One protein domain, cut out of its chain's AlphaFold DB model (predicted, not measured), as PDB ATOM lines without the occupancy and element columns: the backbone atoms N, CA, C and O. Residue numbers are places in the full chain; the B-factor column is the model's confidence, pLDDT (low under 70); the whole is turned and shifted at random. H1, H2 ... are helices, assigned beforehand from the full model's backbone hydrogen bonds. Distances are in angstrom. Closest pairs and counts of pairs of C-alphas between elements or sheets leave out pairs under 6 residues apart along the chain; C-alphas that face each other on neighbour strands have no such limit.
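What this domain is: This is residues 1 to 204 of the 204 residues of an uncharacterized protein of Couchioplanes caeruleus (UniProt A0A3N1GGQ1). A long, slender rod is made by four long helices, H1, H3, H4 and H6, side by side in an up-and-down bundle, each running against the one before it in the chain. The bundle is loose at H6, which touches H1 but is close to H4 without clearly touching it; at one end of the rod the short helix H2 folds back on H3 and the short helix H5 packs on H4, while residues 1 to 8 and 199 to 204 stick out at the other end. The printed part has 204 residues with six named helices, H1 to H6 in chain order, and no named strand; its class is all helix. The whole is loose, with a radius of gyration of the C-alphas of 23.7 A, and spans 87 by 26 by 22 A.

Where its parts are: H1, residues 3 to 41, begins at C-alpha 3 at (146.770, 34.884, 89.931) and is 55.8 A long. H2 is residues 46 to 58. H3, residues 66 to 107, is the longest helix at 61.5 A and begins at C-alpha 66 at (77.225, 5.263, 102.605). H4, residues 112 to 149, measures 55.4 A. H5 is residues 157 to 163. H6, residues 170 to 198, measures 41.7 A and ends at C-alpha 198 at (132.674, 25.850, 74.928).

How they stand to each other: H1 and H3 touch, opposite ways at a shallow tilt of 4 degrees; their closest C-alphas, of Ala 16 and Thr 103, are 5.5 A apart. H3 and H4 form a helical hairpin at 13 degrees, with the C-alphas of Ser 87 and Leu 132 closest at 6.3 A. H6 touches H1 with residues 171 to 182 alone, closest at the C-alphas of Gly 171 and Tyr 37, 6.7 A. H4 and H6 are close but not clearly touching, at 7.5 A between the C-alphas of Ala 115 and Arg 194. H1 and H4 are apart. H2 and H3 form a helical hairpin at a shallow tilt of 33 degrees, only just short of steep, with the C-alphas of Ile 53 and Ala 66 closest at 5.5 A. H5 touches H4 at a steep tilt of 49 degrees, with the C-alphas of Phe 163 and Ala 144 closest at 4.9 A. In H3, H4 and H5 every O i to N i+4 pair is within hydrogen-bond range; the counts are 34 of 35 in H1, 7 of 9 in H2 and 23 of 25 in H6.

The domain as a whole: The two C-alphas farthest apart, of Met 1 and Ala 60, are 87.6 A apart. The printed part has no cut and no long link. The mean pLDDT of the printed part is 72.8; 79 residues are under 70, among them residues 1 to 8 and 165 to 204.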
ATOM      1  N   MET A   1     151.373  34.707  86.432       53.34
ATOM      2  CA  MET A   1     150.597  33.592  85.830       53.34
ATOM      3  C   MET A   1     149.771  32.845  86.887       53.34
ATOM      4  O   MET A   1     148.710  32.332  86.544       53.34
ATOM      5  N   ASP A   2     150.181  32.874  88.162       55.25
ATOM      6  CA  ASP A   2     149.496  32.210  89.287       55.25
ATOM      7  C   ASP A   2     148.175  32.862  89.736       55.25
ATOM      8  O   ASP A   2     147.240  32.152  90.119       55.25
ATOM      9  N   ASP A   3     148.018  34.181  89.577       60.81
ATOM     10  CA  ASP A   3     146.770  34.884  89.931       60.81
ATOM     11  C   ASP A   3     145.549  34.383  89.147       60.81
ATOM     12  O   ASP A   3     144.434  34.347  89.674       60.81
ATOM     13  N   ASN A   4     145.765  33.907  87.915       63.62
ATOM     14  CA  ASN A   4     144.728  33.329  87.056       63.62
ATOM     15  C   ASN A   4     144.289  31.923  87.498       63.62
ATOM     16  O   ASN A   4     143.175  31.495  87.184       63.62
ATOM     17  N   LEU A   5     145.138  31.175  88.209       63.69
ATOM     18  CA  LEU A   5     144.772  29.871  88.768       63.69
ATOM     19  C   LEU A   5     143.984  30.048  90.067       63.69
ATOM     20  O   LEU A   5     142.945  29.405  90.238       63.69
ATOM     21  N   ALA A   6     144.412  30.973  90.930       66.50
ATOM     22  CA  ALA A   6     143.734  31.283  92.186       66.50
ATOM     23  C   ALA A   6     142.311  31.835  91.969       66.50
ATOM     24  O   ALA A   6     141.366  31.366  92.608       66.50
ATOM     25  N   THR A   7     142.114  32.760  91.021       68.44
ATOM     26  CA  THR A   7     140.772  33.281  90.671       68.44
ATOM     27  C   THR A   7     139.855  32.198  90.107       68.44
ATOM     28  O   THR A   7     138.699  32.099  90.520       68.44
ATOM     29  N   ARG A   8     140.356  31.321  89.227       66.62
ATOM     30  CA  ARG A   8     139.575  30.182  88.704       66.62
ATOM     31  C   ARG A   8     139.183  29.198  89.801       66.62
ATOM     32  O   ARG A   8     138.070  28.675  89.781       66.62
ATOM     33  N   HIS A   9     140.074  28.943  90.756       70.50
ATOM     34  CA  HIS A   9     139.796  28.033  91.864       70.50
ATOM     35  C   HIS A   9     138.737  28.600  92.817       70.50
ATOM     36  O   HIS A   9     137.833  27.870  93.224       70.50
ATOM     37  N   ARG A  10     138.794  29.906  93.116       73.81
ATOM     38  CA  ARG A  10     137.764  30.608  93.902       73.81
ATOM     39  C   ARG A  10     136.414  30.603  93.188       73.81
ATOM     40  O   ARG A  10     135.414  30.249  93.802       73.81
ATOM     41  N   ALA A  11     136.381  30.895  91.885       68.88
ATOM     42  CA  ALA A  11     135.147  30.870  91.097       68.88
ATOM     43  C   ALA A  11     134.475  29.485  91.104       68.88
ATOM     44  O   ALA A  11     133.264  29.385  91.284       68.88
ATOM     45  N   ARG A  12     135.255  28.401  90.981       70.00
ATOM     46  CA  ARG A  12     134.739  27.022  91.078       70.00
ATOM     47  C   ARG A  12     134.162  26.706  92.453       70.00
ATOM     48  O   ARG A  12     133.102  26.094  92.524       70.00
ATOM     49  N   TRP A  13     134.834  27.133  93.522       71.81
ATOM     50  CA  TRP A  13     134.356  26.935  94.890       71.81
ATOM     51  C   TRP A  13     133.074  27.707  95.184       71.81
ATOM     52  O   TRP A  13     132.137  27.121  95.716       71.81
ATOM     53  N   HIS A  14     132.991  28.980  94.794       71.69
ATOM     54  CA  HIS A  14     131.767  29.766  94.963       71.69
ATOM     55  C   HIS A  14     130.596  29.154  94.200       71.69
ATOM     56  O   HIS A  14     129.487  29.067  94.725       71.69
ATOM     57  N   LEU A  15     130.851  28.666  92.988       68.44
ATOM     58  CA  LEU A  15     129.830  28.026  92.176       68.44
ATOM     59  C   LEU A  15     129.381  26.691  92.796       68.44
ATOM     60  O   LEU A  15     128.185  26.463  92.931       68.44
ATOM     61  N   ALA A  16     130.312  25.857  93.274       68.25
ATOM     62  CA  ALA A  16     130.005  24.628  94.012       68.25
ATOM     63  C   ALA A  16     129.204  24.892  95.303       68.25
ATOM     64  O   ALA A  16     128.205  24.223  95.553       68.25
ATOM     65  N   ALA A  17     129.600  25.891  96.096       72.31
ATOM     66  CA  ALA A  17     128.895  26.272  97.320       72.31
ATOM     67  C   ALA A  17     127.471  26.773  97.028       72.31
ATOM     68  O   ALA A  17     126.528  26.372  97.705       72.31
ATOM     69  N   THR A  18     127.303  27.581  95.977       71.00
ATOM     70  CA  THR A  18     125.985  28.064  95.528       71.00
ATOM     71  C   THR A  18     125.071  26.900  95.150       71.00
ATOM     72  O   THR A  18     123.899  26.889  95.514       71.00
ATOM     73  N   TRP A  19     125.606  25.879  94.479       69.38
ATOM     74  CA  TRP A  19     124.842  24.684  94.126       69.38
ATOM     75  C   TRP A  19     124.426  23.846  95.330       69.38
ATOM     76  O   TRP A  19     123.293  23.374  95.366       69.38
ATOM     77  N   ILE A  20     125.312  23.673  96.311       73.50
ATOM     78  CA  ILE A  20     124.991  22.949  97.546       73.50
ATOM     79  C   ILE A  20     123.894  23.688  98.319       73.50
ATOM     80  O   ILE A  20     122.932  23.061  98.755       73.50
ATOM     81  N   LEU A  21     123.998  25.016  98.434       72.62
ATOM     82  CA  LEU A  21     122.970  25.841  99.070       72.62
ATOM     83  C   LEU A  21     121.634  25.749  98.328       72.62
ATOM     84  O   LEU A  21     120.597  25.580  98.965       72.62
ATOM     85  N   LEU A  22     121.649  25.786  96.992       70.62
ATOM     86  CA  LEU A  22     120.442  25.622  96.185       70.62
ATOM     87  C   LEU A  22     119.825  24.226  96.364       70.62
ATOM     88  O   LEU A  22     118.610  24.122  96.515       70.62
ATOM     89  N   ALA A  23     120.638  23.167  96.394       68.44
ATOM     90  CA  ALA A  23     120.178  21.801  96.652       68.44
ATOM     91  C   ALA A  23     119.519  21.693  98.034       68.44
ATOM     92  O   ALA A  23     118.400  21.202  98.147       68.44
ATOM     93  N   ALA A  24     120.182  22.208  99.073       71.94
ATOM     94  CA  ALA A  24     119.677  22.193 100.441       71.94
ATOM     95  C   ALA A  24     118.377  22.997 100.586       71.94
ATOM     96  O   ALA A  24     117.427  22.518 101.205       71.94
ATOM     97  N   ALA A  25     118.298  24.182  99.972       70.25
ATOM     98  CA  ALA A  25     117.085  24.995  99.946       70.25
ATOM     99  C   ALA A  25     115.942  24.282  99.212       70.25
ATOM    100  O   ALA A  25     114.815  24.273  99.696       70.25
ATOM    101  N   THR A  26     116.245  23.624  98.088       66.81
ATOM    102  CA  THR A  26     115.279  22.824  97.319       66.81
ATOM    103  C   THR A  26     114.741  21.675  98.169       66.81
ATOM    104  O   THR A  26     113.534  21.546  98.304       66.81
ATOM    105  N   ILE A  27     115.612  20.892  98.817       68.25
ATOM    106  CA  ILE A  27     115.210  19.777  99.692       68.25
ATOM    107  C   ILE A  27     114.369  20.273 100.872       68.25
ATOM    108  O   ILE A  27     113.322  19.701 101.167       68.25
ATOM    109  N   THR A  28     114.815  21.336 101.541       71.06
ATOM    110  CA  THR A  28     114.133  21.884 102.722       71.06
ATOM    111  C   THR A  28     112.758  22.424 102.351       71.06
ATOM    112  O   THR A  28     111.785  22.144 103.044       71.06
ATOM    113  N   PHE A  29     112.656  23.145 101.233       66.88
ATOM    114  CA  PHE A  29     111.376  23.637 100.742       66.88
ATOM    115  C   PHE A  29     110.465  22.479 100.334       66.88
ATOM    116  O   PHE A  29     109.346  22.428 100.827       66.88
ATOM    117  N   SER A  30     110.953  21.513  99.538       64.75
ATOM    118  CA  SER A  30     110.206  20.295  99.194       64.75
ATOM    119  C   SER A  30     109.646  19.617 100.435       64.75
ATOM    120  O   SER A  30     108.475  19.255 100.450       64.75
ATOM    121  N   TRP A  31     110.464  19.450 101.475       70.12
ATOM    122  CA  TRP A  31     110.050  18.813 102.719       70.12
ATOM    123  C   TRP A  31     108.957  19.625 103.421       70.12
ATOM    124  O   TRP A  31     107.881  19.102 103.713       70.12
ATOM    125  N   LEU A  32     109.222  20.909 103.672       68.94
ATOM    126  CA  LEU A  32     108.342  21.776 104.452       68.94
ATOM    127  C   LEU A  32     106.999  22.012 103.764       68.94
ATOM    128  O   LEU A  32     105.972  22.010 104.441       68.94
ATOM    129  N   THR A  33     106.990  22.202 102.445       64.81
ATOM    130  CA  THR A  33     105.756  22.493 101.715       64.81
ATOM    131  C   THR A  33     105.017  21.226 101.334       64.81
ATOM    132  O   THR A  33     103.827  21.146 101.607       64.81
ATOM    133  N   THR A  34     105.692  20.209 100.790       66.81
ATOM    134  CA  THR A  34     105.008  19.011 100.284       66.81
ATOM    135  C   THR A  34     104.373  18.226 101.424       66.81
ATOM    136  O   THR A  34     103.203  17.878 101.337       66.81
ATOM    137  N   GLU A  35     105.080  17.962 102.527       70.75
ATOM    138  CA  GLU A  35     104.488  17.149 103.595       70.75
ATOM    139  C   GLU A  35     103.366  17.888 104.335       70.75
ATOM    140  O   GLU A  35     102.298  17.313 104.561       70.75
ATOM    141  N   SER A  36     103.587  19.160 104.680       70.88
ATOM    142  CA  SER A  36     102.592  19.973 105.389       70.88
ATOM    143  C   SER A  36     101.334  20.161 104.550       70.88
ATOM    144  O   SER A  36     100.230  19.972 105.057       70.88
ATOM    145  N   TYR A  37     101.503  20.453 103.259       68.00
ATOM    146  CA  TYR A  37     100.402  20.582 102.317       68.00
ATOM    147  C   TYR A  37      99.647  19.261 102.168       68.00
ATOM    148  O   TYR A  37      98.465  19.195 102.476       68.00
ATOM    149  N   LEU A  38     100.327  18.158 101.836       70.69
ATOM    150  CA  LEU A  38      99.666  16.855 101.664       70.69
ATOM    151  C   LEU A  38      98.949  16.372 102.930       70.69
ATOM    152  O   LEU A  38      97.967  15.629 102.850       70.69
ATOM    153  N   ARG A  39      99.432  16.768 104.109       74.31
ATOM    154  CA  ARG A  39      98.752  16.490 105.372       74.31
ATOM    155  C   ARG A  39      97.474  17.317 105.520       74.31
ATOM    156  O   ARG A  39      96.491  16.768 105.991       74.31
ATOM    157  N   GLN A  40      97.478  18.587 105.126       71.62
ATOM    158  CA  GLN A  40      96.303  19.457 105.226       71.62
ATOM    159  C   GLN A  40      95.245  19.133 104.167       71.62
ATOM    160  O   GLN A  40      94.070  19.039 104.500       71.62
ATOM    161  N   THR A  41      95.646  18.911 102.915       72.56
ATOM    162  CA  THR A  41      94.705  18.804 101.788       72.56
ATOM    163  C   THR A  41      94.261  17.377 101.482       72.56
ATOM    164  O   THR A  41      93.215  17.187 100.879       72.56
ATOM    165  N   LEU A  42      95.040  16.355 101.866       79.19
ATOM    166  CA  LEU A  42      94.763  14.954 101.497       79.19
ATOM    167  C   LEU A  42      94.650  14.002 102.695       79.19
ATOM    168  O   LEU A  42      94.688  12.782 102.515       79.19
ATOM    169  N   SER A  43      94.564  14.520 103.922       83.69
ATOM    170  CA  SER A  43      94.399  13.690 105.125       83.69
ATOM    171  C   SER A  43      93.196  14.160 105.943       83.69
ATOM    172  O   SER A  43      93.349  15.042 106.786       83.69
ATOM    173  N   PRO A  44      92.013  13.571 105.718       80.31
ATOM    174  CA  PRO A  44      90.814  13.974 106.435       80.31
ATOM    175  C   PRO A  44      90.914  13.622 107.930       80.31
ATOM    176  O   PRO A  44      91.474  12.571 108.280       80.31
ATOM    177  N   PRO A  45      90.367  14.454 108.837       85.94
ATOM    178  CA  PRO A  45      90.184  14.092 110.237       85.94
ATOM    179  C   PRO A  45      89.312  12.836 110.369       85.94
ATOM    180  O   PRO A  45      88.359  12.651 109.618       85.94
ATOM    181  N   ARG A  46      89.579  11.981 111.368       81.75
ATOM    182  CA  ARG A  46      88.774  10.758 111.593       81.75
ATOM    183  C   ARG A  46      87.280  11.054 111.774       81.75
ATOM    184  O   ARG A  46      86.454  10.333 111.227       81.75
ATOM    185  N   SER A  47      86.959  12.139 112.475       89.38
ATOM    186  CA  SER A  47      85.584  12.582 112.719       89.38
ATOM    187  C   SER A  47      84.833  12.982 111.445       89.38
ATOM    188  O   SER A  47      83.607  12.956 111.422       89.38
ATOM    189  N   GLU A  48      85.543  13.350 110.375       89.06
ATOM    190  CA  GLU A  48      84.924  13.757 109.114       89.06
ATOM    191  C   GLU A  48      84.260  12.572 108.405       89.06
ATOM    192  O   GLU A  48      83.128  12.687 107.937       89.06
ATOM    193  N   ALA A  49      84.932  11.419 108.374       87.38
ATOM    194  CA  ALA A  49      84.380  10.201 107.787       87.38
ATOM    195  C   ALA A  49      83.131   9.733 108.553       87.38
ATOM    196  O   ALA A  49      82.115   9.420 107.940       87.38
ATOM    197  N   GLU A  50      83.178   9.748 109.888       89.69
ATOM    198  CA  GLU A  50      82.043   9.378 110.746       89.69
ATOM    199  C   GLU A  50      80.829  10.290 110.517       89.69
ATOM    200  O   GLU A  50      79.710   9.800 110.357       89.69
ATOM    201  N   THR A  51      81.061  11.604 110.430       91.25
ATOM    202  CA  THR A  51      80.009  12.600 110.169       91.25
ATOM    203  C   THR A  51      79.403  12.402 108.780       91.25
ATOM    204  O   THR A  51      78.190  12.276 108.655       91.25
ATOM    205  N   THR A  52      80.241  12.248 107.750       90.19
ATOM    206  CA  THR A  52      79.785  12.052 106.362       90.19
ATOM    207  C   THR A  52      78.958  10.769 106.214       90.19
ATOM    208  O   THR A  52      77.922  10.769 105.556       90.19
ATOM    209  N   ILE A  53      79.365   9.670 106.866       90.06
ATOM    210  CA  ILE A  53      78.587   8.419 106.881       90.06
ATOM    211  C   ILE A  53      77.236   8.629 107.576       90.06
ATOM    212  O   ILE A  53      76.220   8.123 107.095       90.06
ATOM    213  N   SER A  54      77.219   9.340 108.708       87.94
ATOM    214  CA  SER A  54      75.991   9.640 109.451       87.94
ATOM    215  C   SER A  54      75.006  10.440 108.599       87.94
ATOM    216  O   SER A  54      73.860  10.019 108.444       87.94
ATOM    217  N   ASP A  55      75.466  11.534 107.994       87.75
ATOM    218  CA  ASP A  55      74.643  12.412 107.160       87.75
ATOM    219  C   ASP A  55      74.119  11.662 105.933       87.75
ATOM    220  O   ASP A  55      72.923  11.679 105.637       87.75
ATOM    221  N   CYS A  56      74.984  10.893 105.277       86.44
ATOM    222  CA  CYS A  56      74.617  10.121 104.102       86.44
ATOM    223  C   CYS A  56      73.566   9.033 104.394       86.44
ATOM    224  O   CYS A  56      72.643   8.834 103.608       86.44
ATOM    225  N   ARG A  57      73.605   8.377 105.560       87.69
ATOM    226  CA  ARG A  57      72.562   7.405 105.948       87.69
ATOM    227  C   ARG A  57      71.166   8.017 106.058       87.69
ATOM    228  O   ARG A  57      70.185   7.286 105.942       87.69
ATOM    229  N   THR A  58      71.068   9.325 106.288       85.88
ATOM    230  CA  THR A  58      69.782  10.037 106.349       85.88
ATOM    231  C   THR A  58      69.264  10.465 104.973       85.88
ATOM    232  O   THR A  58      68.086  10.795 104.839       85.88
ATOM    233  N   ALA A  59      70.106  10.410 103.937       86.00
ATOM    234  CA  ALA A  59      69.766  10.791 102.575       86.00
ATOM    235  C   ALA A  59      69.451   9.562 101.705       86.00
ATOM    236  O   ALA A  59      70.267   8.655 101.533       86.00
ATOM    237  N   ALA A  60      68.280   9.564 101.060       83.00
ATOM    238  CA  ALA A  60      67.864   8.484 100.158       83.00
ATOM    239  C   ALA A  60      68.802   8.297  98.948       83.00
ATOM    240  O   ALA A  60      68.829   7.228  98.352       83.00
ATOM    241  N   SER A  61      69.581   9.324  98.591       79.69
ATOM    242  CA  SER A  61      70.522   9.303  97.468       79.69
ATOM    243  C   SER A  61      71.778   8.466  97.709       79.69
ATOM    244  O   SER A  61      72.545   8.280  96.769       79.69
ATOM    245  N   CYS A  62      72.047   8.029  98.943       82.12
ATOM    246  CA  CYS A  62      73.285   7.309  99.247       82.12
ATOM    247  C   CYS A  62      73.166   6.198 100.308       82.12
ATOM    248  O   CYS A  62      74.158   5.543 100.625       82.12
ATOM    249  N   ALA A  63      71.959   5.912 100.807       75.81
ATOM    250  CA  ALA A  63      71.671   4.654 101.494       75.81
ATOM    251  C   ALA A  63      71.375   3.539 100.464       75.81
ATOM    252  O   ALA A  63      70.629   3.796  99.518       75.81
ATOM    253  N   PRO A  64      71.888   2.302 100.634       75.19
ATOM    254  CA  PRO A  64      72.615   1.768 101.794       75.19
ATOM    255  C   PRO A  64      74.155   1.909 101.744       75.19
ATOM    256  O   PRO A  64      74.820   1.585 102.728       75.19
ATOM    257  N   ASP A  65      74.724   2.423 100.654       86.56
ATOM    258  CA  ASP A  65      76.161   2.313 100.334       86.56
ATOM    259  C   ASP A  65      77.061   3.397 100.969       86.56
ATOM    260  O   ASP A  65      78.220   3.574 100.591       86.56
ATOM    261  N   ALA A  66      76.556   4.121 101.973       82.38
ATOM    262  CA  ALA A  66      77.225   5.263 102.605       82.38
ATOM    263  C   ALA A  66      78.671   4.979 103.060       82.38
ATOM    264  O   ALA A  66      79.559   5.810 102.877       82.38
ATOM    265  N   ALA A  67      78.915   3.804 103.648       86.94
ATOM    266  CA  ALA A  67      80.250   3.420 104.107       86.94
ATOM    267  C   ALA A  67      81.206   3.158 102.932       86.94
ATOM    268  O   ALA A  67      82.347   3.610 102.959       86.94
ATOM    269  N   GLU A  68      80.724   2.494 101.879       90.06
ATOM    270  CA  GLU A  68      81.534   2.182 100.704       90.06
ATOM    271  C   GLU A  68      81.940   3.456  99.951       90.06
ATOM    272  O   GLU A  68      83.104   3.617  99.583       90.06
ATOM    273  N   LEU A  69      81.015   4.406  99.781       87.06
ATOM    274  CA  LEU A  69      81.293   5.691  99.130       87.06
ATOM    275  C   LEU A  69      82.361   6.506  99.873       87.06
ATOM    276  O   LEU A  69      83.199   7.162  99.244       87.06
ATOM    277  N   VAL A  70      82.360   6.462 101.206       88.75
ATOM    278  CA  VAL A  70      83.372   7.135 102.036       88.75
ATOM    279  C   VAL A  70      84.708   6.389 101.986       88.75
ATOM    280  O   VAL A  70      85.753   7.022 101.815       88.75
ATOM    281  N   ASP A  71      84.706   5.057 102.022       91.56
ATOM    282  CA  ASP A  71      85.924   4.250 101.881       91.56
ATOM    283  C   ASP A  71      86.604   4.453 100.519       91.56
ATOM    284  O   ASP A  71      87.832   4.579 100.445       91.56
ATOM    285  N   GLN A  72      85.828   4.568  99.438       89.94
ATOM    286  CA  GLN A  72      86.349   4.876  98.104       89.94
ATOM    287  C   GLN A  72      87.034   6.252  98.061       89.94
ATOM    288  O   GLN A  72      88.116   6.378  97.473       89.94
ATOM    289  N   GLN A  73      86.462   7.271  98.710       91.50
ATOM    290  CA  GLN A  73      87.075   8.602  98.824       91.50
ATOM    291  C   GLN A  73      88.371   8.560  99.641       91.50
ATOM    292  O   GLN A  73      89.398   9.080  99.197       91.50
ATOM    293  N   LEU A  74      88.367   7.887 100.796       90.25
ATOM    294  CA  LEU A  74      89.548   7.723 101.651       90.25
ATOM    295  C   LEU A  74      90.682   6.981 100.937       90.25
ATOM    296  O   LEU A  74      91.847   7.390 101.013       90.25
ATOM    297  N   ALA A  75      90.358   5.905 100.218       88.38
ATOM    298  CA  ALA A  75      91.320   5.156  99.418       88.38
ATOM    299  C   ALA A  75      91.928   6.035  98.314       88.38
ATOM    300  O   ALA A  75      93.144   5.996  98.082       88.38
ATOM    301  N   TYR A  76      91.114   6.875  97.673       87.31
ATOM    302  CA  TYR A  76      91.566   7.780  96.620       87.31
ATOM    303  C   TYR A  76      92.455   8.911  97.155       87.31
ATOM    304  O   TYR A  76      93.524   9.162  96.593       87.31
ATOM    305  N   LEU A  77      92.091   9.536  98.281       87.25
ATOM    306  CA  LEU A  77      92.924  10.537  98.964       87.25
ATOM    307  C   LEU A  77      94.270   9.946  99.385       87.25
ATOM    308  O   LEU A  77      95.317  10.540  99.125       87.25
ATOM    309  N   ARG A  78      94.272   8.730  99.949       88.44
ATOM    310  CA  ARG A  78      95.506   8.023 100.322       88.44
ATOM    311  C   ARG A  78      96.388   7.749  99.106       88.44
ATOM    312  O   ARG A  78      97.591   7.988  99.164       88.44
ATOM    313  N   THR A  79      95.798   7.282  98.008       86.12
ATOM    314  CA  THR A  79      96.524   6.995  96.762       86.12
ATOM    315  C   THR A  79      97.124   8.268  96.174       86.12
ATOM    316  O   THR A  79      98.311   8.304  95.851       86.12
ATOM    317  N   THR A  80      96.338   9.343  96.118       82.62
ATOM    318  CA  THR A  80      96.771  10.658  95.627       82.62
ATOM    319  C   THR A  80      97.892  11.225  96.494       82.62
ATOM    320  O   THR A  80      98.896  11.702  95.969       82.62
ATOM    321  N   ARG A  81      97.791  11.084  97.821       83.25
ATOM    322  CA  ARG A  81      98.847  11.477  98.759       83.25
ATOM    323  C   ARG A  81     100.140  10.707  98.519       83.25
ATOM    324  O   ARG A  81     101.204  11.317  98.505       83.25
ATOM    325  N   VAL A  82     100.068   9.389  98.324       83.12
ATOM    326  CA  VAL A  82     101.250   8.565  98.028       83.12
ATOM    327  C   VAL A  82     101.875   8.974  96.695       83.12
ATOM    328  O   VAL A  82     103.088   9.149  96.633       83.12
ATOM    329  N   LEU A  83     101.075   9.198  95.650       78.00
ATOM    330  CA  LEU A  83     101.562   9.665  94.348       78.00
ATOM    331  C   LEU A  83     102.233  11.040  94.443       78.00
ATOM    332  O   LEU A  83     103.325  11.239  93.909       78.00
ATOM    333  N   ALA A  84     101.620  11.982  95.155       75.12
ATOM    334  CA  ALA A  84     102.178  13.313  95.363       75.12
ATOM    335  C   ALA A  84     103.466  13.272  96.208       75.12
ATOM    336  O   ALA A  84     104.449  13.934  95.886       75.12
ATOM    337  N   TYR A  85     103.512  12.420  97.234       77.62
ATOM    338  CA  TYR A  85     104.715  12.208  98.033       77.62
ATOM    339  C   TYR A  85     105.847  11.600  97.189       77.62
ATOM    340  O   TYR A  85     106.944  12.153  97.127       77.62
ATOM    341  N   LEU A  86     105.583  10.499  96.478       77.69
ATOM    342  CA  LEU A  86     106.569   9.829  95.624       77.69
ATOM    343  C   LEU A  86     107.069  10.735  94.497       77.69
ATOM    344  O   LEU A  86     108.264  10.728  94.198       77.69
ATOM    345  N   SER A  87     106.186  11.530  93.888       71.44
ATOM    346  CA  SER A  87     106.557  12.480  92.837       71.44
ATOM    347  C   SER A  87     107.457  13.600  93.364       71.44
ATOM    348  O   SER A  87     108.535  13.815  92.806       71.44
ATOM    349  N   GLY A  88     107.092  14.245  94.479       70.88
ATOM    350  CA  GLY A  88     107.910  15.285  95.111       70.88
ATOM    351  C   GLY A  88     109.299  14.779  95.511       70.88
ATOM    352  O   GLY A  88     110.317  15.413  95.209       70.88
ATOM    353  N   TRP A  89     109.369  13.588  96.110       73.19
ATOM    354  CA  TRP A  89     110.635  12.970  96.508       73.19
ATOM    355  C   TRP A  89     111.494  12.537  95.329       73.19
ATOM    356  O   TRP A  89     112.695  12.802  95.329       73.19
ATOM    357  N   SER A  90     110.899  11.926  94.305       71.56
ATOM    358  CA  SER A  90     111.636  11.478  93.119       71.56
ATOM    359  C   SER A  90     112.286  12.649  92.389       71.56
ATOM    360  O   SER A  90     113.454  12.563  92.008       71.56
ATOM    361  N   ILE A  91     111.573  13.772  92.249       70.06
ATOM    362  CA  ILE A  91     112.112  14.992  91.631       70.06
ATOM    363  C   ILE A  91     113.234  15.577  92.486       70.06
ATOM    364  O   ILE A  91     114.289  15.922  91.956       70.06
ATOM    365  N   THR A  92     113.038  15.644  93.804       72.25
ATOM    366  CA  THR A  92     114.037  16.184  94.734       72.25
ATOM    367  C   THR A  92     115.323  15.351  94.724       72.25
ATOM    368  O   THR A  92     116.421  15.903  94.611       72.25
ATOM    369  N   ILE A  93     115.212  14.018  94.772       72.56
ATOM    370  CA  ILE A  93     116.356  13.097  94.707       72.56
ATOM    371  C   ILE A  93     117.069  13.236  93.361       72.56
ATOM    372  O   ILE A  93     118.288  13.407  93.329       72.56
ATOM    373  N   LEU A  94     116.327  13.217  92.251       72.75
ATOM    374  CA  LEU A  94     116.906  13.321  90.913       72.75
ATOM    375  C   LEU A  94     117.639  14.654  90.709       72.75
ATOM    376  O   LEU A  94     118.771  14.659  90.221       72.75
ATOM    377  N   ALA A  95     117.043  15.768  91.144       71.94
ATOM    378  CA  ALA A  95     117.675  17.086  91.119       71.94
ATOM    379  C   ALA A  95     118.966  17.101  91.952       71.94
ATOM    380  O   ALA A  95     120.005  17.564  91.482       71.94
ATOM    381  N   THR A  96     118.934  16.522  93.155       69.94
ATOM    382  CA  THR A  96     120.101  16.433  94.047       69.94
ATOM    383  C   THR A  96     121.233  15.613  93.423       69.94
ATOM    384  O   THR A  96     122.392  16.021  93.473       69.94
ATOM    385  N   VAL A  97     120.920  14.490  92.770       76.19
ATOM    386  CA  VAL A  97     121.910  13.659  92.064       76.19
ATOM    387  C   VAL A  97     122.544  14.425  90.900       76.19
ATOM    388  O   VAL A  97     123.766  14.403  90.739       76.19
ATOM    389  N   ILE A  98     121.746  15.145  90.109       71.88
ATOM    390  CA  ILE A  98     122.247  15.955  88.987       71.88
ATOM    391  C   ILE A  98     123.161  17.074  89.493       71.88
ATOM    392  O   ILE A  98     124.244  17.276  88.940       71.88
ATOM    393  N   LEU A  99     122.767  17.743  90.577       71.56
ATOM    394  CA  LEU A  99     123.565  18.763  91.257       71.56
ATOM    395  C   LEU A  99     124.887  18.203  91.785       71.56
ATOM    396  O   LEU A  99     125.939  18.818  91.589       71.56
ATOM    397  N   ALA A 100     124.868  17.016  92.394       72.62
ATOM    398  CA  ALA A 100     126.067  16.347  92.887       72.62
ATOM    399  C   ALA A 100     127.029  15.992  91.742       72.62
ATOM    400  O   ALA A 100     128.226  16.283  91.822       72.62
ATOM    401  N   ILE A 101     126.514  15.437  90.637       72.50
ATOM    402  CA  ILE A 101     127.309  15.128  89.440       72.50
ATOM    403  C   ILE A 101     127.891  16.413  88.841       72.50
ATOM    404  O   ILE A 101     129.076  16.438  88.504       72.50
ATOM    405  N   ALA A 102     127.098  17.480  88.726       67.56
ATOM    406  CA  ALA A 102     127.560  18.767  88.212       67.56
ATOM    407  C   ALA A 102     128.701  19.320  89.072       67.56
ATOM    408  O   ALA A 102     129.777  19.616  88.549       67.56
ATOM    409  N   THR A 103     128.499  19.363  90.389       68.56
ATOM    410  CA  THR A 103     129.475  19.853  91.371       68.56
ATOM    411  C   THR A 103     130.778  19.062  91.296       68.56
ATOM    412  O   THR A 103     131.846  19.642  91.107       68.56
ATOM    413  N   TRP A 104     130.702  17.729  91.332       70.88
ATOM    414  CA  TRP A 104     131.868  16.852  91.207       70.88
ATOM    415  C   TRP A 104     132.653  17.096  89.913       70.88
ATOM    416  O   TRP A 104     133.886  17.120  89.906       70.88
ATOM    417  N   ARG A 105     131.949  17.293  88.794       66.25
ATOM    418  CA  ARG A 105     132.569  17.514  87.481       66.25
ATOM    419  C   ARG A 105     133.202  18.900  87.353       66.25
ATOM    420  O   ARG A 105     134.283  18.991  86.777       66.25
ATOM    421  N   ILE A 106     132.590  19.943  87.919       64.44
ATOM    422  CA  ILE A 106     133.170  21.298  88.004       64.44
ATOM    423  C   ILE A 106     134.477  21.264  88.798       64.44
ATOM    424  O   ILE A 106     135.475  21.851  88.372       64.44
ATOM    425  N   LEU A 107     134.489  20.529  89.913       65.44
ATOM    426  CA  LEU A 107     135.678  20.350  90.743       65.44
ATOM    427  C   LEU A 107     136.777  19.559  90.013       65.44
ATOM    428  O   LEU A 107     137.951  19.899  90.138       65.44
ATOM    429  N   ARG A 108     136.421  18.558  89.192       66.75
ATOM    430  CA  ARG A 108     137.387  17.717  88.452       66.75
ATOM    431  C   ARG A 108     137.853  18.248  87.086       66.75
ATOM    432  O   ARG A 108     138.633  17.567  86.429       66.75
ATOM    433  N   ALA A 109     137.437  19.442  86.663       53.56
ATOM    434  CA  ALA A 109     137.964  20.221  85.524       53.56
ATOM    435  C   ALA A 109     138.033  19.582  84.112       53.56
ATOM    436  O   ALA A 109     138.299  20.317  83.164       53.56
ATOM    437  N   HIS A 110     137.761  18.288  83.915       55.78
ATOM    438  CA  HIS A 110     137.850  17.643  82.602       55.78
ATOM    439  C   HIS A 110     136.676  16.705  82.302       55.78
ATOM    440  O   HIS A 110     136.435  15.723  83.012       55.78
ATOM    441  N   ASN A 111     135.954  17.011  81.215       60.25
ATOM    442  CA  ASN A 111     135.635  16.114  80.092       60.25
ATOM    443  C   ASN A 111     134.340  16.546  79.390       60.25
ATOM    444  O   ASN A 111     133.302  16.660  80.038       60.25
ATOM    445  N   ASP A 112     134.342  16.602  78.057       61.94
ATOM    446  CA  ASP A 112     133.128  16.754  77.229       61.94
ATOM    447  C   ASP A 112     132.081  15.663  77.499       61.94
ATOM    448  O   ASP A 112     130.874  15.874  77.352       61.94
ATOM    449  N   ARG A 113     132.522  14.489  77.975       66.19
ATOM    450  CA  ARG A 113     131.633  13.423  78.466       66.19
ATOM    451  C   ARG A 113     130.748  13.893  79.628       66.19
ATOM    452  O   ARG A 113     129.616  13.435  79.742       66.19
ATOM    453  N   ALA A 114     131.226  14.809  80.471       61.31
ATOM    454  CA  ALA A 114     130.460  15.369  81.584       61.31
ATOM    455  C   ALA A 114     129.312  16.261  81.097       61.31
ATOM    456  O   ALA A 114     128.195  16.131  81.586       61.31
ATOM    457  N   ALA A 115     129.567  17.112  80.099       64.81
ATOM    458  CA  ALA A 115     128.542  17.974  79.516       64.81
ATOM    459  C   ALA A 115     127.423  17.147  78.861       64.81
ATOM    460  O   ALA A 115     126.243  17.453  79.042       64.81
ATOM    461  N   ARG A 116     127.773  16.055  78.164       71.00
ATOM    462  CA  ARG A 116     126.786  15.119  77.597       71.00
ATOM    463  C   ARG A 116     125.969  14.421  78.685       71.00
ATOM    464  O   ARG A 116     124.749  14.434  78.597       71.00
ATOM    465  N   LEU A 117     126.612  13.896  79.733       69.44
ATOM    466  CA  LEU A 117     125.921  13.250  80.859       69.44
ATOM    467  C   LEU A 117     124.967  14.202  81.587       69.44
ATOM    468  O   LEU A 117     123.825  13.831  81.830       69.44
ATOM    469  N   LEU A 118     125.396  15.437  81.866       68.44
ATOM    470  CA  LEU A 118     124.540  16.464  82.470       68.44
ATOM    471  C   LEU A 118     123.348  16.806  81.575       68.44
ATOM    472  O   LEU A 118     122.239  16.972  82.065       68.44
ATOM    473  N   THR A 119     123.553  16.854  80.259       69.81
ATOM    474  CA  THR A 119     122.475  17.111  79.294       69.81
ATOM    475  C   THR A 119     121.468  15.964  79.245       69.81
ATOM    476  O   THR A 119     120.265  16.211  79.207       69.81
ATOM    477  N   THR A 120     121.933  14.714  79.240       71.62
ATOM    478  CA  THR A 120     121.057  13.536  79.254       71.62
ATOM    479  C   THR A 120     120.295  13.437  80.569       71.62
ATOM    480  O   THR A 120     119.083  13.252  80.544       71.62
ATOM    481  N   ALA A 121     120.976  13.622  81.702       68.31
ATOM    482  CA  ALA A 121     120.347  13.607  83.017       68.31
ATOM    483  C   ALA A 121     119.309  14.731  83.152       68.31
ATOM    484  O   ALA A 121     118.209  14.495  83.638       68.31
ATOM    485  N   TRP A 122     119.607  15.916  82.614       71.12
ATOM    486  CA  TRP A 122     118.654  17.020  82.532       71.12
ATOM    487  C   TRP A 122     117.421  16.683  81.690       71.12
ATOM    488  O   TRP A 122     116.298  16.890  82.135       71.12
ATOM    489  N   LYS A 123     117.601  16.135  80.481       73.62
ATOM    490  CA  LYS A 123     116.472  15.714  79.635       73.62
ATOM    491  C   LYS A 123     115.623  14.645  80.321       73.62
ATOM    492  O   LYS A 123     114.401  14.716  80.251       73.62
ATOM    493  N   ALA A 124     116.262  13.692  80.997       71.50
ATOM    494  CA  ALA A 124     115.573  12.675  81.781       71.50
ATOM    495  C   ALA A 124     114.787  13.298  82.946       71.50
ATOM    496  O   ALA A 124     113.636  12.932  83.152       71.50
ATOM    497  N   GLN A 125     115.352  14.286  83.649       71.38
ATOM    498  CA  GLN A 125     114.658  15.026  84.705       71.38
ATOM    499  C   GLN A 125     113.482  15.837  84.167       71.38
ATOM    500  O   GLN A 125     112.403  15.776  84.743       71.38
ATOM    501  N   ALA A 126     113.659  16.561  83.064       70.31
ATOM    502  CA  ALA A 126     112.584  17.317  82.430       70.31
ATOM    503  C   ALA A 126     111.454  16.389  81.960       70.31
ATOM    504  O   ALA A 126     110.283  16.681  82.189       70.31
ATOM    505  N   GLY A 127     111.800  15.240  81.369       73.75
ATOM    506  CA  GLY A 127     110.839  14.204  80.993       73.75
ATOM    507  C   GLY A 127     110.106  13.618  82.200       73.75
ATOM    508  O   GLY A 127     108.885  13.506  82.169       73.75
ATOM    509  N   ALA A 128     110.820  13.310  83.285       72.88
ATOM    510  CA  ALA A 128     110.228  12.818  84.527       72.88
ATOM    511  C   ALA A 128     109.313  13.866  85.179       72.88
ATOM    512  O   ALA A 128     108.204  13.536  85.583       72.88
ATOM    513  N   ALA A 129     109.732  15.131  85.235       71.12
ATOM    514  CA  ALA A 129     108.919  16.224  85.756       71.12
ATOM    515  C   ALA A 129     107.645  16.412  84.923       71.12
ATOM    516  O   ALA A 129     106.562  16.504  85.489       71.12
ATOM    517  N   LEU A 130     107.751  16.395  83.589       76.69
ATOM    518  CA  LEU A 130     106.594  16.487  82.698       76.69
ATOM    519  C   LEU A 130     105.648  15.292  82.868       76.69
ATOM    520  O   LEU A 130     104.435  15.478  82.946       76.69
ATOM    521  N   PHE A 131     106.192  14.078  82.960       79.38
ATOM    522  CA  PHE A 131     105.412  12.870  83.226       79.38
ATOM    523  C   PHE A 131     104.661  12.977  84.556       79.38
ATOM    524  O   PHE A 131     103.463  12.721  84.599       79.38
ATOM    525  N   LEU A 132     105.332  13.411  85.624       73.06
ATOM    526  CA  LEU A 132     104.732  13.561  86.950       73.06
ATOM    527  C   LEU A 132     103.680  14.672  86.988       73.06
ATOM    528  O   LEU A 132     102.608  14.461  87.548       73.06
ATOM    529  N   LEU A 133     103.934  15.811  86.339       71.38
ATOM    530  CA  LEU A 133     102.944  16.878  86.162       71.38
ATOM    531  C   LEU A 133     101.706  16.367  85.424       71.38
ATOM    532  O   LEU A 133     100.583  16.632  85.843       71.38
ATOM    533  N   THR A 134     101.905  15.587  84.360       78.62
ATOM    534  CA  THR A 134     100.811  14.999  83.579       78.62
ATOM    535  C   THR A 134     100.034  13.971  84.400       78.62
ATOM    536  O   THR A 134      98.805  13.991  84.402       78.62
ATOM    537  N   ALA A 135     100.728  13.100  85.135       78.62
ATOM    538  CA  ALA A 135     100.113  12.104  86.007       78.62
ATOM    539  C   ALA A 135      99.299  12.765  87.127       78.62
ATOM    540  O   ALA A 135      98.172  12.354  87.391       78.62
ATOM    541  N   MET A 136      99.830  13.829  87.730       73.88
ATOM    542  CA  MET A 136      99.145  14.597  88.766       73.88
ATOM    543  C   MET A 136      97.931  15.341  88.204       73.88
ATOM    544  O   MET A 136      96.849  15.218  88.763       73.88
ATOM    545  N   ALA A 137      98.060  16.023  87.062       76.19
ATOM    546  CA  ALA A 137      96.933  16.676  86.393       76.19
ATOM    547  C   ALA A 137      95.831  15.675  86.009       76.19
ATOM    548  O   ALA A 137      94.648  15.944  86.205       76.19
ATOM    549  N   THR A 138      96.215  14.492  85.519       80.69
ATOM    550  CA  THR A 138      95.274  13.412  85.188       80.69
ATOM    551  C   THR A 138      94.590  12.873  86.444       80.69
ATOM    552  O   THR A 138      93.381  12.661  86.431       80.69
ATOM    553  N   GLY A 139      95.333  12.686  87.539       79.69
ATOM    554  CA  GLY A 139      94.791  12.277  88.836       79.69
ATOM    555  C   GLY A 139      93.810  13.299  89.407       79.69
ATOM    556  O   GLY A 139      92.723  12.927  89.830       79.69
ATOM    557  N   LEU A 140      94.135  14.592  89.339       78.19
ATOM    558  CA  LEU A 140      93.243  15.670  89.776       78.19
ATOM    559  C   LEU A 140      91.979  15.742  88.910       78.19
ATOM    560  O   LEU A 140      90.881  15.831  89.448       78.19
ATOM    561  N   ALA A 141      92.104  15.621  87.585       79.88
ATOM    562  CA  ALA A 141      90.954  15.579  86.681       79.88
ATOM    563  C   ALA A 141      90.069  14.341  86.917       79.88
ATOM    564  O   ALA A 141      88.844  14.432  86.862       79.88
ATOM    565  N   ALA A 142      90.672  13.183  87.196       84.88
ATOM    566  CA  ALA A 142      89.945  11.971  87.556       84.88
ATOM    567  C   ALA A 142      89.252  12.106  88.924       84.88
ATOM    568  O   ALA A 142      88.111  11.669  89.061       84.88
ATOM    569  N   GLY A 143      89.897  12.748  89.900       83.19
ATOM    570  CA  GLY A 143      89.307  13.087  91.196       83.19
ATOM    571  C   GLY A 143      88.119  14.040  91.065       83.19
ATOM    572  O   GLY A 143      87.068  13.765  91.630       83.19
ATOM    573  N   ALA A 144      88.236  15.089  90.245       85.00
ATOM    574  CA  ALA A 144      87.149  16.033  89.966       85.00
ATOM    575  C   ALA A 144      85.950  15.360  89.273       85.00
ATOM    576  O   ALA A 144      84.801  15.624  89.612       85.00
ATOM    577  N   ARG A 145      86.204  14.432  88.337       85.31
ATOM    578  CA  ARG A 145      85.137  13.612  87.738       85.31
ATOM    579  C   ARG A 145      84.450  12.735  88.782       85.31
ATOM    580  O   ARG A 145      83.231  12.751  88.863       85.31
ATOM    581  N   ARG A 146      85.222  12.046  89.633       85.44
ATOM    582  CA  ARG A 146      84.660  11.251  90.738       85.44
ATOM    583  C   ARG A 146      83.855  12.100  91.714       85.44
ATOM    584  O   ARG A 146      82.823  11.645  92.180       85.44
ATOM    585  N   LEU A 147      84.308  13.316  92.013       85.62
ATOM    586  CA  LEU A 147      83.569  14.255  92.853       85.62
ATOM    587  C   LEU A 147      82.181  14.538  92.270       85.62
ATOM    588  O   LEU A 147      81.202  14.481  93.007       85.62
ATOM    589  N   ALA A 148      82.093  14.774  90.957       85.94
ATOM    590  CA  ALA A 148      80.822  15.005  90.272       85.94
ATOM    591  C   ALA A 148      79.872  13.794  90.341       85.94
ATOM    592  O   ALA A 148      78.660  13.987  90.431       85.94
ATOM    593  N   ASP A 149      80.414  12.572  90.356       87.31
ATOM    594  CA  ASP A 149      79.639  11.325  90.423       87.31
ATOM    595  C   ASP A 149      79.177  10.961  91.852       87.31
ATOM    596  O   ASP A 149      78.259  10.156  92.021       87.31
ATOM    597  N   ILE A 150      79.789  11.533  92.897       86.31
ATOM    598  CA  ILE A 150      79.416  11.275  94.298       86.31
ATOM    599  C   ILE A 150      78.222  12.169  94.685       86.31
ATOM    600  O   ILE A 150      78.289  13.382  94.458       86.31
ATOM    601  N   PRO A 151      77.160  11.630  95.319       88.12
ATOM    602  CA  PRO A 151      76.056  12.433  95.847       88.12
ATOM    603  C   PRO A 151      76.539  13.477  96.858       88.12
ATOM    604  O   PRO A 151      77.362  13.149  97.709       88.12
ATOM    605  N   ASP A 152      75.987  14.694  96.834       86.75
ATOM    606  CA  ASP A 152      76.430  15.798  97.708       86.75
ATOM    607  C   ASP A 152      76.492  15.406  99.195       86.75
ATOM    608  O   ASP A 152      77.474  15.703  99.870       86.75
ATOM    609  N   ALA A 153      75.498  14.654  99.681       84.81
ATOM    610  CA  ALA A 153      75.420  14.176 101.067       84.81
ATOM    611  C   ALA A 153      76.517  13.164 101.462       84.81
ATOM    612  O   ALA A 153      76.715  12.906 102.645       84.81
ATOM    613  N   ALA A 154      77.212  12.571 100.489       85.19
ATOM    614  CA  ALA A 154      78.297  11.614 100.699       85.19
ATOM    615  C   ALA A 154      79.687  12.227 100.456       85.19
ATOM    616  O   ALA A 154      80.688  11.528 100.616       85.19
ATOM    617  N   ARG A 155      79.783  13.498 100.044       88.56
ATOM    618  CA  ARG A 155      81.063  14.148  99.734       88.56
ATOM    619  C   ARG A 155      81.752  14.615 101.010       88.56
ATOM    620  O   ARG A 155      81.248  15.480 101.720       88.56
ATOM    621  N   MET A 156      82.952  14.103 101.259       90.44
ATOM    622  CA  MET A 156      83.794  14.611 102.341       90.44
ATOM    623  C   MET A 156      84.298  16.022 102.005       90.44
ATOM    624  O   MET A 156      84.767  16.265 100.892       90.44
ATOM    625  N   SER A 157      84.285  16.939 102.973       88.25
ATOM    626  CA  SER A 157      84.816  18.303 102.825       88.25
ATOM    627  C   SER A 157      86.281  18.340 102.367       88.25
ATOM    628  O   SER A 157      86.630  19.139 101.502       88.25
ATOM    629  N   THR A 158      87.126  17.429 102.854       86.88
ATOM    630  CA  THR A 158      88.520  17.271 102.421       86.88
ATOM    631  C   THR A 158      88.594  16.799 100.968       86.88
ATOM    632  O   THR A 158      89.450  17.249 100.212       86.88
ATOM    633  N   PHE A 159      87.685  15.913 100.544       86.75
ATOM    634  CA  PHE A 159      87.624  15.438  99.160       86.75
ATOM    635  C   PHE A 159      87.170  16.558  98.211       86.75
ATOM    636  O   PHE A 159      87.784  16.761  97.166       86.75
ATOM    637  N   ILE A 160      86.167  17.345  98.611       87.56
ATOM    638  CA  ILE A 160      85.745  18.561  97.900       87.56
ATOM    639  C   ILE A 160      86.920  19.539  97.804       87.56
ATOM    640  O   ILE A 160      87.315  19.910  96.705       87.56
ATOM    641  N   GLY A 161      87.539  19.899  98.932       80.75
ATOM    642  CA  GLY A 161      88.653  20.847  98.963       80.75
ATOM    643  C   GLY A 161      89.829  20.425  98.078       80.75
ATOM    644  O   GLY A 161      90.439  21.264  97.422       80.75
ATOM    645  N   ALA A 162      90.106  19.123  97.991       78.50
ATOM    646  CA  ALA A 162      91.171  18.594  97.146       78.50
ATOM    647  C   ALA A 162      90.856  18.618  95.636       78.50
ATOM    648  O   ALA A 162      91.788  18.741  94.836       78.50
ATOM    649  N   PHE A 163      89.586  18.465  95.230       82.81
ATOM    650  CA  PHE A 163      89.225  18.142  93.838       82.81
ATOM    651  C   PHE A 163      88.203  19.073  93.169       82.81
ATOM    652  O   PHE A 163      88.102  19.039  91.944       82.81
ATOM    653  N   ASP A 164      87.483  19.912  93.913       81.12
ATOM    654  CA  ASP A 164      86.489  20.851  93.367       81.12
ATOM    655  C   ASP A 164      87.158  22.002  92.605       81.12
ATOM    656  O   ASP A 164      86.686  22.460  91.564       81.12
ATOM    657  N   SER A 165      88.333  22.438  93.069       65.38
ATOM    658  CA  SER A 165      89.089  23.486  92.390       65.38
ATOM    659  C   SER A 165      90.605  23.328  92.548       65.38
ATOM    660  O   SER A 165      91.270  24.135  93.202       65.38
ATOM    661  N   PRO A 166      91.198  22.312  91.894       53.50
ATOM    662  CA  PRO A 166      92.618  21.995  92.043       53.50
ATOM    663  C   PRO A 166      93.559  23.123  91.588       53.50
ATOM    664  O   PRO A 166      94.725  23.137  91.968       53.50
ATOM    665  N   PHE A 167      93.067  24.070  90.781       55.44
ATOM    666  CA  PHE A 167      93.842  25.201  90.260       55.44
ATOM    667  C   PHE A 167      93.575  26.534  90.973       55.44
ATOM    668  O   PHE A 167      94.272  27.502  90.675       55.44
ATOM    669  N   SER A 168      92.598  26.612  91.885       52.12
ATOM    670  CA  SER A 168      92.389  27.809  92.720       52.12
ATOM    671  C   SER A 168      93.021  27.687  94.106       52.12
ATOM    672  O   SER A 168      93.235  28.706  94.764       52.12
ATOM    673  N   ASP A 169      93.376  26.470  94.530       58.88
ATOM    674  CA  ASP A 169      94.098  26.262  95.778       58.88
ATOM    675  C   ASP A 169      95.530  26.817  95.661       58.88
ATOM    676  O   ASP A 169      96.365  26.351  94.872       58.88
ATOM    677  N   ALA A 170      95.821  27.836  96.472       51.91
ATOM    678  CA  ALA A 170      97.127  28.480  96.561       51.91
ATOM    679  C   ALA A 170      98.252  27.476  96.876       51.91
ATOM    680  O   ALA A 170      99.405  27.690  96.484       51.91
ATOM    681  N   GLY A 171      97.942  26.358  97.538       57.88
ATOM    682  CA  GLY A 171      98.904  25.293  97.807       57.88
ATOM    683  C   GLY A 171      99.309  24.503  96.556       57.88
ATOM    684  O   GLY A 171     100.500  24.298  96.315       57.88
ATOM    685  N   HIS A 172      98.357  24.150  95.685       62.22
ATOM    686  CA  HIS A 172      98.659  23.512  94.396       62.22
ATOM    687  C   HIS A 172      99.442  24.453  93.471       62.22
ATOM    688  O   HIS A 172     100.433  24.043  92.860       62.22
ATOM    689  N   LEU A 173      99.048  25.729  93.402       61.41
ATOM    690  CA  LEU A 173      99.752  26.728  92.594       61.41
ATOM    691  C   LEU A 173     101.167  27.001  93.108       61.41
ATOM    692  O   LEU A 173     102.089  27.100  92.302       61.41
ATOM    693  N   SER A 174     101.372  27.082  94.425       60.03
ATOM    694  CA  SER A 174     102.708  27.277  95.001       60.03
ATOM    695  C   SER A 174     103.619  26.067  94.780       60.03
ATOM    696  O   SER A 174     104.795  26.254  94.462       60.03
ATOM    697  N   PHE A 175     103.088  24.841  94.836       64.56
ATOM    698  CA  PHE A 175     103.831  23.628  94.480       64.56
ATOM    699  C   PHE A 175     104.237  23.607  92.994       64.56
ATOM    700  O   PHE A 175     105.402  23.365  92.672       64.56
ATOM    701  N   LEU A 176     103.310  23.928  92.083       65.88
ATOM    702  CA  LEU A 176     103.583  24.013  90.642       65.88
ATOM    703  C   LEU A 176     104.568  25.139  90.300       65.88
ATOM    704  O   LEU A 176     105.518  24.922  89.547       65.88
ATOM    705  N   ALA A 177     104.375  26.329  90.872       65.94
ATOM    706  CA  ALA A 177     105.260  27.474  90.686       65.94
ATOM    707  C   ALA A 177     106.673  27.173  91.193       65.94
ATOM    708  O   ALA A 177     107.653  27.530  90.539       65.94
ATOM    709  N   TRP A 178     106.789  26.461  92.313       66.62
ATOM    710  CA  TRP A 178     108.074  26.011  92.825       66.62
ATOM    711  C   TRP A 178     108.745  24.996  91.888       66.62
ATOM    712  O   TRP A 178     109.914  25.171  91.544       66.62
ATOM    713  N   LEU A 179     108.011  23.994  91.390       64.88
ATOM    714  CA  LEU A 179     108.515  23.020  90.409       64.88
ATOM    715  C   LEU A 179     109.056  23.694  89.139       64.88
ATOM    716  O   LEU A 179     110.147  23.362  88.656       64.88
ATOM    717  N   LEU A 180     108.306  24.666  88.614       68.88
ATOM    718  CA  LEU A 180     108.709  25.473  87.464       68.88
ATOM    719  C   LEU A 180     109.930  26.343  87.789       68.88
ATOM    720  O   LEU A 180     110.868  26.393  86.993       68.88
ATOM    721  N   GLY A 181     109.961  26.970  88.967       67.31
ATOM    722  CA  GLY A 181     111.075  27.792  89.436       67.31
ATOM    723  C   GLY A 181     112.379  27.003  89.567       67.31
ATOM    724  O   GLY A 181     113.407  27.428  89.040       67.31
ATOM    725  N   VAL A 182     112.340  25.817  90.184       66.56
ATOM    726  CA  VAL A 182     113.502  24.915  90.306       66.56
ATOM    727  C   VAL A 182     113.994  24.476  88.928       66.56
ATOM    728  O   VAL A 182     115.195  24.509  88.652       66.56
ATOM    729  N   SER A 183     113.073  24.125  88.029       66.25
ATOM    730  CA  SER A 183     113.415  23.718  86.664       66.25
ATOM    731  C   SER A 183     114.046  24.865  85.860       66.25
ATOM    732  O   SER A 183     115.030  24.663  85.140       66.25
ATOM    733  N   ALA A 184     113.539  26.090  86.013       67.50
ATOM    734  CA  ALA A 184     114.102  27.283  85.390       67.50
ATOM    735  C   ALA A 184     115.492  27.621  85.957       67.50
ATOM    736  O   ALA A 184     116.434  27.824  85.188       67.50
ATOM    737  N   ALA A 185     115.656  27.601  87.283       65.62
ATOM    738  CA  ALA A 185     116.931  27.853  87.953       65.62
ATOM    739  C   ALA A 185     118.006  26.842  87.525       65.62
ATOM    740  O   ALA A 185     119.121  27.230  87.168       65.62
ATOM    741  N   MET A 186     117.659  25.552  87.467       64.00
ATOM    742  CA  MET A 186     118.557  24.513  86.960       64.00
ATOM    743  C   MET A 186     118.903  24.714  85.479       64.00
ATOM    744  O   MET A 186     120.072  24.587  85.111       64.00
ATOM    745  N   SER A 187     117.930  25.077  84.634       66.62
ATOM    746  CA  SER A 187     118.164  25.356  83.207       66.62
ATOM    747  C   SER A 187     119.162  26.491  83.003       66.62
ATOM    748  O   SER A 187     120.102  26.361  82.213       66.62
ATOM    749  N   ILE A 188     118.972  27.597  83.731       68.56
ATOM    750  CA  ILE A 188     119.869  28.753  83.703       68.56
ATOM    751  C   ILE A 188     121.261  28.300  84.111       68.56
ATOM    752  O   ILE A 188     122.215  28.500  83.366       68.56
ATOM    753  N   ALA A 189     121.379  27.610  85.236       63.22
ATOM    754  CA  ALA A 189     122.674  27.273  85.786       63.22
ATOM    755  C   ALA A 189     123.435  26.211  84.956       63.22
ATOM    756  O   ALA A 189     124.656  26.305  84.822       63.22
ATOM    757  N   ILE A 190     122.751  25.284  84.270       61.66
ATOM    758  CA  ILE A 190     123.370  24.421  83.242       61.66
ATOM    759  C   ILE A 190     123.872  25.251  82.051       61.66
ATOM    760  O   ILE A 190     124.963  24.998  81.531       61.66
ATOM    761  N   ARG A 191     123.096  26.245  81.601       67.38
ATOM    762  CA  ARG A 191     123.485  27.128  80.492       67.38
ATOM    763  C   ARG A 191     124.724  27.949  80.852       67.38
ATOM    764  O   ARG A 191     125.654  28.013  80.050       67.38
ATOM    765  N   THR A 192     124.781  28.471  82.075       64.38
ATOM    766  CA  THR A 192     125.942  29.192  82.616       64.38
ATOM    767  C   THR A 192     127.172  28.290  82.725       64.38
ATOM    768  O   THR A 192     128.284  28.738  82.471       64.38
ATOM    769  N   LEU A 193     126.997  26.998  83.026       57.97
ATOM    770  CA  LEU A 193     128.088  26.018  83.054       57.97
ATOM    771  C   LEU A 193     128.626  25.645  81.668       57.97
ATOM    772  O   LEU A 193     129.802  25.302  81.546       57.97
ATOM    773  N   ARG A 194     127.795  25.704  80.622       59.41
ATOM    774  CA  ARG A 194     128.225  25.414  79.246       59.41
ATOM    775  C   ARG A 194     129.124  26.505  78.667       59.41
ATOM    776  O   ARG A 194     130.118  26.159  78.042       59.41
ATOM    777  N   GLN A 195     128.820  27.782  78.908       55.97
ATOM    778  CA  GLN A 195     129.565  28.919  78.340       55.97
ATOM    779  C   GLN A 195     131.099  28.841  78.525       55.97
ATOM    780  O   GLN A 195     131.813  28.954  77.527       55.97
ATOM    781  N   PRO A 196     131.642  28.586  79.731       48.88
ATOM    782  CA  PRO A 196     133.089  28.489  79.933       48.88
ATOM    783  C   PRO A 196     133.711  27.167  79.446       48.88
ATOM    784  O   PRO A 196     134.933  27.085  79.336       48.88
ATOM    785  N   LEU A 197     132.906  26.133  79.163       47.22
ATOM    786  CA  LEU A 197     133.387  24.864  78.599       47.22
ATOM    787  C   LEU A 197     133.520  24.938  77.071       47.22
ATOM    788  O   LEU A 197     134.486  24.411  76.533       47.22
ATOM    789  N   THR A 198     132.604  25.628  76.385       46.56
ATOM    790  CA  THR A 198     132.674  25.850  74.928       46.56
ATOM    791  C   THR A 198     133.666  26.940  74.530       46.56
ATOM    792  O   THR A 198     134.333  26.783  73.519       46.56
ATOM    793  N   ALA A 199     133.860  27.983  75.347       46.28
ATOM    794  CA  ALA A 199     134.825  29.061  75.066       46.28
ATOM    795  C   ALA A 199     136.307  28.614  75.047       46.28
ATOM    796  O   ALA A 199     137.196  29.416  74.791       46.28
ATOM    797  N   ARG A 200     136.589  27.343  75.360       46.94
ATOM    798  CA  ARG A 200     137.925  26.728  75.309       46.94
ATOM    799  C   ARG A 200     138.148  25.834  74.087       46.94
ATOM    800  O   ARG A 200     139.262  25.343  73.931       46.94
ATOM    801  N   ALA A 201     137.107  25.568  73.300       41.44
ATOM    802  CA  ALA A 201     137.148  24.622  72.187       41.44
ATOM    803  C   ALA A 201     137.447  25.275  70.828       41.44
ATOM    804  O   ALA A 201     137.592  24.541  69.858       41.44
ATOM    805  N   ASP A 202     137.579  26.604  70.769       38.34
ATOM    806  CA  ASP A 202     138.095  27.306  69.594       38.34
ATOM    807  C   ASP A 202     139.624  27.434  69.727       38.34
ATOM    808  O   ASP A 202     140.101  28.257  70.520       38.34
ATOM    809  N   PRO A 203     140.427  26.596  69.043       44.59
ATOM    810  CA  PRO A 203     141.832  26.910  68.829       44.59
ATOM    811  C   PRO A 203     141.963  28.077  67.827       44.59
ATOM    812  O   PRO A 203     141.080  28.242  66.984       44.59
ATOM    813  N   PRO A 204     143.035  28.887  67.922       49.19
ATOM    814  CA  PRO A 204     143.393  29.848  66.879       49.19
ATOM    815  C   PRO A 204     143.720  29.165  65.545       49.19
ATOM    816  O   PRO A 204     144.176  27.995  65.572       49.19
TER     817      PRO A 204